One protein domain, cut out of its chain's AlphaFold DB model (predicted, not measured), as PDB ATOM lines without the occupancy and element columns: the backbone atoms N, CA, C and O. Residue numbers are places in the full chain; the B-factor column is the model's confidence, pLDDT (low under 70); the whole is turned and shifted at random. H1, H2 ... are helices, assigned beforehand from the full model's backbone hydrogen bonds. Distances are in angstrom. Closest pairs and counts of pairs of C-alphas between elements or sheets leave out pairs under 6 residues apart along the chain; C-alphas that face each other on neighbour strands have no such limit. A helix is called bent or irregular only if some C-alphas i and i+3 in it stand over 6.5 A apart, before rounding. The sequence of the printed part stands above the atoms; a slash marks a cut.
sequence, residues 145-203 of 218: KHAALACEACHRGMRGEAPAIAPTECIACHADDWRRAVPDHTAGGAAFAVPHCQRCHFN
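Overview. This is residues 145 to 203 of the 218 residues of an uncharacterized protein of Planctomycetes bacterium (UniProt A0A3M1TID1). A loose, open chain of short helices has its longest helix, H3, in the middle; H1, H2 and the long loop of residues 155 to 170 lie toward one end of the long axis, H4 and H5 toward the other. The printed part has 59 residues with five named helices, H1 to H5 in order, and no named strand. It is all helix by class, with 26 residues, under half, in named elements. The whole is loose, with a radius of gyration of the C-alphas of 14.1 A, and spans 41 by 21 by 17 A.

Arrangement. H3, residues 171 to 180, has its centre 6.3 A from the mean of the C-alphas. It is irregular: C-alphas 173 and 176 are 7.9 A apart. H3 has 4 of 6 O i to N i+4 pairs within hydrogen-bond range; the four-residue helices H1, 145 to 148, H2, 151 to 154, H4, 189 to 192, and H5, 198 to 201, are too short for such a pair. The five helices are apart from one another.

Along the chain. H3 runs 12.5 A from C-alpha 171 at (171.541, 216.411, 150.930). H5 ends at C-alpha 201, (169.070, 212.843, 163.288).

Size, cuts and confidence. The C-alphas farthest apart, of Gly 160 and Gly 188, are 40.7 A apart. The link from H2 to H3 is long. The printed part has no cut. Residues 158 to 164 and 203 have pLDDT under 70.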
ATOM      1  N   LYS A 145     171.613 202.005 158.171       83.50
ATOM      2  CA  LYS A 145     171.165 201.564 156.835       83.50
ATOM      3  C   LYS A 145     172.218 201.793 155.736       83.50
ATOM      4  O   LYS A 145     172.238 201.032 154.773       83.50
ATOM      5  N   HIS A 146     173.121 202.769 155.885       86.38
ATOM      6  CA  HIS A 146     174.182 203.014 154.899       86.38
ATOM      7  C   HIS A 146     175.188 201.859 154.818       86.38
ATOM      8  O   HIS A 146     175.696 201.579 153.737       86.38
ATOM      9  N   ALA A 147     175.423 201.134 155.918       87.12
ATOM     10  CA  ALA A 147     176.336 199.987 155.938       87.12
ATOM     11  C   ALA A 147     175.873 198.820 155.050       87.12
ATOM     12  O   ALA A 147     176.695 198.020 154.599       87.12
ATOM     13  N   ALA A 148     174.572 198.741 154.757       86.38
ATOM     14  CA  ALA A 148     173.990 197.705 153.907       86.38
ATOM     15  C   ALA A 148     173.996 198.061 152.406       86.38
ATOM     16  O   ALA A 148     173.811 197.174 151.568       86.38
ATOM     17  N   LEU A 149     174.228 199.326 152.035       86.69
ATOM     18  CA  LEU A 149     174.152 199.777 150.640       86.69
ATOM     19  C   LEU A 149     175.253 199.158 149.779       86.69
ATOM     20  O   LEU A 149     176.399 199.069 150.206       86.69
ATOM     21  N   ALA A 150     174.925 198.736 148.559       86.00
ATOM     22  CA  ALA A 150     175.944 198.337 147.591       86.00
ATOM     23  C   ALA A 150     176.889 199.512 147.288       86.00
ATOM     24  O   ALA A 150     176.471 200.672 147.318       86.00
ATOM     25  N   CYS A 151     178.147 199.214 146.968       84.25
ATOM     26  CA  CYS A 151     179.188 200.212 146.725       84.25
ATOM     27  C   CYS A 151     178.747 201.249 145.664       84.25
ATOM     28  O   CYS A 151     178.967 202.451 145.817       84.25
ATOM     29  N   GLU A 152     178.051 200.796 144.616       82.88
ATOM     30  CA  GLU A 152     177.548 201.587 143.484       82.88
ATOM     31  C   GLU A 152     176.439 202.570 143.860       82.88
ATOM     32  O   GLU A 152     176.209 203.534 143.125       82.88
ATOM     33  N   ALA A 153     175.757 202.360 144.992       86.31
ATOM     34  CA  ALA A 153     174.720 203.275 145.460       86.31
ATOM     35  C   ALA A 153     175.295 204.681 145.711       86.31
ATOM     36  O   ALA A 153     174.634 205.685 145.430       86.31
ATOM     37  N   CYS A 154     176.547 204.738 146.179       86.31
ATOM     38  CA  CYS A 154     177.274 205.971 146.472       86.31
ATOM     39  C   CYS A 154     178.374 206.244 145.432       86.31
ATOM     40  O   CYS A 154     178.487 207.360 144.924       86.31
ATOM     41  N   HIS A 155     179.154 205.225 145.065       84.19
ATOM     42  CA  HIS A 155     180.243 205.332 144.094       84.19
ATOM     43  C   HIS A 155     179.747 205.073 142.667       84.19
ATOM     44  O   HIS A 155     180.005 204.039 142.044       84.19
ATOM     45  N   ARG A 156     179.005 206.037 142.126       78.75
ATOM     46  CA  ARG A 156     178.494 205.961 140.752       78.75
ATOM     47  C   ARG A 156     179.656 205.994 139.759       78.75
ATOM     48  O   ARG A 156     180.594 206.765 139.921       78.75
ATOM     49  N   GLY A 157     179.593 205.160 138.725       70.12
ATOM     50  CA  GLY A 157     180.642 205.117 137.701       70.12
ATOM     51  C   GLY A 157     181.895 204.325 138.087       70.12
ATOM     52  O   GLY A 157     182.896 204.429 137.393       70.12
ATOM     53  N   MET A 158     181.854 203.471 139.121       65.94
ATOM     54  CA  MET A 158     182.985 202.576 139.442       65.94
ATOM     55  C   MET A 158     183.433 201.674 138.284       65.94
ATOM     56  O   MET A 158     184.583 201.244 138.273       65.94
ATOM     57  N   ARG A 159     182.550 201.432 137.308       60.41
ATOM     58  CA  ARG A 159     182.835 200.667 136.088       60.41
ATOM     59  C   ARG A 159     183.590 201.468 135.004       60.41
ATOM     60  O   ARG A 159     183.917 200.879 133.989       60.41
ATOM     61  N   GLY A 160     183.851 202.771 135.179       63.62
ATOM     62  CA  GLY A 160     184.455 203.654 134.160       63.62
ATOM     63  C   GLY A 160     185.518 204.638 134.689       63.62
ATOM     64  O   GLY A 160     186.205 204.349 135.670       63.62
ATOM     65  N   GLU A 161     185.671 205.783 133.999       52.53
ATOM     66  CA  GLU A 161     186.665 206.863 134.216       52.53
ATOM     67  C   GLU A 161     186.702 207.391 135.649       52.53
ATOM     68  O   GLU A 161     185.931 208.267 136.023       52.53
ATOM     69  N   ALA A 162     187.673 206.865 136.406       52.75
ATOM     70  CA  ALA A 162     187.975 207.163 137.804       52.75
ATOM     71  C   ALA A 162     186.805 206.891 138.779       52.75
ATOM     72  O   ALA A 162     185.632 207.062 138.458       52.75
ATOM     73  N   PRO A 163     187.077 206.452 140.022       54.44
ATOM     74  CA  PRO A 163     186.017 206.394 141.014       54.44
ATOM     75  C   PRO A 163     185.544 207.829 141.246       54.44
ATOM     76  O   PRO A 163     186.306 208.649 141.762       54.44
ATOM     77  N   ALA A 164     184.298 208.138 140.885       63.22
ATOM     78  CA  ALA A 164     183.678 209.349 141.386       63.22
ATOM     79  C   ALA A 164     183.767 209.278 142.915       63.22
ATOM     80  O   ALA A 164     183.306 208.313 143.541       63.22
ATOM     81  N   ILE A 165     184.438 210.263 143.515       74.44
ATOM     82  CA  ILE A 165     184.419 210.435 144.963       74.44
ATOM     83  C   ILE A 165     182.945 210.560 145.329       74.44
ATOM     84  O   ILE A 165     182.269 211.478 144.861       74.44
ATOM     85  N   ALA A 166     182.442 209.600 146.107       85.19
ATOM     86  CA  ALA A 166     181.055 209.627 146.527       85.19
ATOM     87  C   ALA A 166     180.799 210.930 147.302       85.19
ATOM     88  O   ALA A 166     181.654 211.341 148.103       85.19
ATOM     89  N   PRO A 167     179.658 211.599 147.063       86.62
ATOM     90  CA  PRO A 167     179.300 212.762 147.849       86.62
ATOM     91  C   PRO A 167     179.129 212.345 149.309       86.62
ATOM     92  O   PRO A 167     178.638 211.256 149.606       86.62
ATOM     93  N   THR A 168     179.553 213.212 150.218       87.88
ATOM     94  CA  THR A 168     179.509 212.943 151.666       87.88
ATOM     95  C   THR A 168     178.501 213.827 152.387       87.88
ATOM     96  O   THR A 168     178.185 213.615 153.555       87.88
ATOM     97  N   GLU A 169     177.970 214.818 151.681       87.75
ATOM     98  CA  GLU A 169     176.924 215.713 152.131       87.75
ATOM     99  C   GLU A 169     175.579 214.982 152.090       87.75
ATOM    100  O   GLU A 169     175.154 214.513 151.035       87.75
ATOM    101  N   CYS A 170     174.862 214.936 153.217       86.94
ATOM    102  CA  CYS A 170     173.597 214.199 153.324       86.94
ATOM    103  C   CYS A 170     172.594 214.589 152.223       86.94
ATOM    104  O   CYS A 170     171.943 213.731 151.628       86.94
ATOM    105  N   ILE A 171     172.500 215.887 151.911       88.81
ATOM    106  CA  ILE A 171     171.541 216.411 150.930       88.81
ATOM    107  C   ILE A 171     171.850 215.978 149.492       88.81
ATOM    108  O   ILE A 171     170.946 215.961 148.663       88.81
ATOM    109  N   ALA A 172     173.091 215.589 149.185       88.56
ATOM    110  CA  ALA A 172     173.459 215.141 147.844       88.56
ATOM    111  C   ALA A 172     172.689 213.876 147.423       88.56
ATOM    112  O   ALA A 172     172.474 213.652 146.232       88.56
ATOM    113  N   CYS A 173     172.237 213.077 148.396       88.75
ATOM    114  CA  CYS A 173     171.362 211.927 148.170       88.75
ATOM    115  C   CYS A 173     169.948 212.145 148.723       88.75
ATOM    116  O   CYS A 173     168.982 211.729 148.092       88.75
ATOM    117  N   HIS A 174     169.807 212.840 149.852       89.12
ATOM    118  CA  HIS A 174     168.537 212.979 150.569       89.12
ATOM    119  C   HIS A 174     167.787 214.290 150.276       89.12
ATOM    120  O   HIS A 174     166.953 214.713 151.072       89.12
ATOM    121  N   ALA A 175     168.048 214.957 149.145       89.75
ATOM    122  CA  ALA A 175     167.352 216.197 148.776       89.75
ATOM    123  C   ALA A 175     165.827 216.036 148.678       89.75
ATOM    124  O   ALA A 175     165.088 216.963 149.013       89.75
ATOM    125  N   ASP A 176     165.352 214.893 148.183       89.38
ATOM    126  CA  ASP A 176     163.917 214.606 148.091       89.38
ATOM    127  C   ASP A 176     163.322 214.209 149.444       89.38
ATOM    128  O   ASP A 176     162.176 214.549 149.730       89.38
ATOM    129  N   ASP A 177     164.086 213.511 150.284       87.56
ATOM    130  CA  ASP A 177     163.645 213.143 151.631       87.56
ATOM    131  C   ASP A 177     163.522 214.391 152.501       87.56
ATOM    132  O   ASP A 177     162.493 214.594 153.133       87.56
ATOM    133  N   TRP A 178     164.509 215.290 152.443       88.38
ATOM    134  CA  TRP A 178     164.476 216.584 153.125       88.38
ATOM    135  C   TRP A 178     163.278 217.437 152.680       88.38
ATOM    136  O   TRP A 178     162.589 218.010 153.517       88.38
ATOM    137  N   ARG A 179     162.969 217.471 151.374       87.62
ATOM    138  CA  ARG A 179     161.807 218.209 150.835       87.62
ATOM    139  C   ARG A 179     160.453 217.627 151.243       87.62
ATOM    140  O   ARG A 179     159.469 218.356 151.234       87.62
ATOM    141  N   ARG A 180     160.386 216.327 151.542       87.69
ATOM    142  CA  ARG A 180     159.143 215.603 151.874       87.69
ATOM    143  C   ARG A 180     159.033 215.244 153.354       87.69
ATOM    144  O   ARG A 180     158.087 214.564 153.747       87.69
ATOM    145  N   ALA A 181     160.008 215.651 154.158       85.94
ATOM    146  CA  ALA A 181     160.084 215.294 155.558       85.94
ATOM    147  C   ALA A 181     158.956 215.942 156.371       85.94
ATOM    148  O   ALA A 181     158.471 217.029 156.059       85.94
ATOM    149  N   VAL A 182     158.580 215.261 157.452       82.19
ATOM    150  CA  VAL A 182     157.662 215.764 158.476       82.19
ATOM    151  C   VAL A 182     158.435 215.808 159.798       82.19
ATOM    152  O   VAL A 182     158.961 214.770 160.204       82.19
ATOM    153  N   PRO A 183     158.531 216.966 160.482       82.00
ATOM    154  CA  PRO A 183     157.972 218.276 160.118       82.00
ATOM    155  C   PRO A 183     158.594 218.872 158.840       82.00
ATOM    156  O   PRO A 183     159.694 218.488 158.451       82.00
ATOM    157  N   ASP A 184     157.887 219.811 158.201       86.44
ATOM    158  CA  ASP A 184     158.315 220.434 156.941       86.44
ATOM    159  C   ASP A 184     159.620 221.230 157.119       86.44
ATOM    160  O   ASP A 184     159.652 222.310 157.720       86.44
ATOM    161  N   HIS A 185     160.706 220.690 156.563       87.75
ATOM    162  CA  HIS A 185     162.029 221.304 156.622       87.75
ATOM    163  C   HIS A 185     162.142 222.545 155.723       87.75
ATOM    164  O   HIS A 185     162.990 223.404 155.973       87.75
ATOM    165  N   THR A 186     161.292 222.675 154.700       87.69
ATOM    166  CA  THR A 186     161.293 223.818 153.777       87.69
ATOM    167  C   THR A 186     160.698 225.069 154.423       87.69
ATOM    168  O   THR A 186     161.165 226.179 154.166       87.69
ATOM    169  N   ALA A 187     159.724 224.894 155.319       86.44
ATOM    170  CA  ALA A 187     159.055 225.983 156.029       86.44
ATOM    171  C   ALA A 187     159.768 226.410 157.325       86.44
ATOM    172  O   ALA A 187     159.538 227.511 157.825       86.44
ATOM    173  N   GLY A 188     160.641 225.571 157.888       79.00
ATOM    174  CA  GLY A 188     161.226 225.811 159.211       79.00
ATOM    175  C   GLY A 188     162.455 226.740 159.254       79.00
ATOM    176  O   GLY A 188     163.090 226.879 160.304       79.00
ATOM    177  N   GLY A 189     162.804 227.396 158.143       81.62
ATOM    178  CA  GLY A 189     163.826 228.447 158.094       81.62
ATOM    179  C   GLY A 189     165.221 227.991 158.543       81.62
ATOM    180  O   GLY A 189     165.663 226.881 158.253       81.62
ATOM    181  N   ALA A 190     165.940 228.853 159.271       82.31
ATOM    182  CA  ALA A 190     167.334 228.611 159.666       82.31
ATOM    183  C   ALA A 190     167.540 227.351 160.535       82.31
ATOM    184  O   ALA A 190     168.644 226.811 160.573       82.31
ATOM    185  N   ALA A 191     166.495 226.864 161.216       79.56
ATOM    186  CA  ALA A 191     166.575 225.667 162.053       79.56
ATOM    187  C   ALA A 191     166.806 224.378 161.243       79.56
ATOM    188  O   ALA A 191     167.432 223.453 161.756       79.56
ATOM    189  N   PHE A 192     166.360 224.339 159.981       82.75
ATOM    190  CA  PHE A 192     166.491 223.185 159.080       82.75
ATOM    191  C   PHE A 192     167.452 223.438 157.911       82.75
ATOM    192  O   PHE A 192     167.515 222.643 156.969       82.75
ATOM    193  N   ALA A 193     168.219 224.531 157.969       78.50
ATOM    194  CA  ALA A 193     169.208 224.859 156.955       78.50
ATOM    195  C   ALA A 193     170.283 223.759 156.842       78.50
ATOM    196  O   ALA A 193     170.870 223.305 157.831       78.50
ATOM    197  N   VAL A 194     170.559 223.349 155.604       77.62
ATOM    198  CA  VAL A 194     171.690 222.482 155.239       77.62
ATOM    199  C   VAL A 194     172.995 223.197 155.635       77.62
ATOM    200  O   VAL A 194     173.086 224.406 155.419       77.62
ATOM    201  N   PRO A 195     174.009 222.507 156.203       79.50
ATOM    202  CA  PRO A 195     174.218 221.050 156.212       79.50
ATOM    203  C   PRO A 195     173.998 220.336 157.560       79.50
ATOM    204  O   PRO A 195     174.421 219.193 157.725       79.50
ATOM    205  N   HIS A 196     173.363 220.960 158.551       81.44
ATOM    206  CA  HIS A 196     173.412 220.481 159.942       81.44
ATOM    207  C   HIS A 196     172.376 219.398 160.313       81.44
ATOM    208  O   HIS A 196     171.840 219.406 161.422       81.44
ATOM    209  N   CYS A 197     172.134 218.426 159.427       83.62
ATOM    210  CA  CYS A 197     171.169 217.331 159.628       83.62
ATOM    211  C   CYS A 197     171.437 216.535 160.925       83.62
ATOM    212  O   CYS A 197     170.519 216.080 161.610       83.62
ATOM    213  N   GLN A 198     172.713 216.408 161.299       79.94
ATOM    214  CA  GLN A 198     173.173 215.637 162.459       79.94
ATOM    215  C   GLN A 198     172.637 216.133 163.804       79.94
ATOM    216  O   GLN A 198     172.510 215.336 164.736       79.94
ATOM    217  N   ARG A 199     172.268 217.417 163.901       81.88
ATOM    218  CA  ARG A 199     171.749 218.022 165.136       81.88
ATOM    219  C   ARG A 199     170.463 217.366 165.630       81.88
ATOM    220  O   ARG A 199     170.238 217.365 166.831       81.88
ATOM    221  N   CYS A 200     169.657 216.820 164.721       82.44
ATOM    222  CA  CYS A 200     168.371 216.197 165.043       82.44
ATOM    223  C   CYS A 200     168.326 214.700 164.702       82.44
ATOM    224  O   CYS A 200     167.544 213.969 165.299       82.44
ATOM    225  N   HIS A 201     169.156 214.226 163.768       81.38
ATOM    226  CA  HIS A 201     169.070 212.843 163.288       81.38
ATOM    227  C   HIS A 201     170.156 211.889 163.808       81.38
ATOM    228  O   HIS A 201     170.006 210.680 163.666       81.38
ATOM    229  N   PHE A 202     171.242 212.395 164.403       73.62
ATOM    230  CA  PHE A 202     172.358 211.549 164.862       73.62
ATOM    231  C   PHE A 202     172.723 211.758 166.338       73.62
ATOM    232  O   PHE A 202     173.144 210.811 166.991       73.62
ATOM    233  N   ASN A 203     172.499 212.958 166.891       66.00
ATOM    234  CA  ASN A 203     172.940 213.320 168.247       66.00
ATOM    235  C   ASN A 203     171.788 213.688 169.201       66.00
ATOM    236  O   ASN A 203     171.930 214.580 170.036       66.00
TER     237      ASN A 203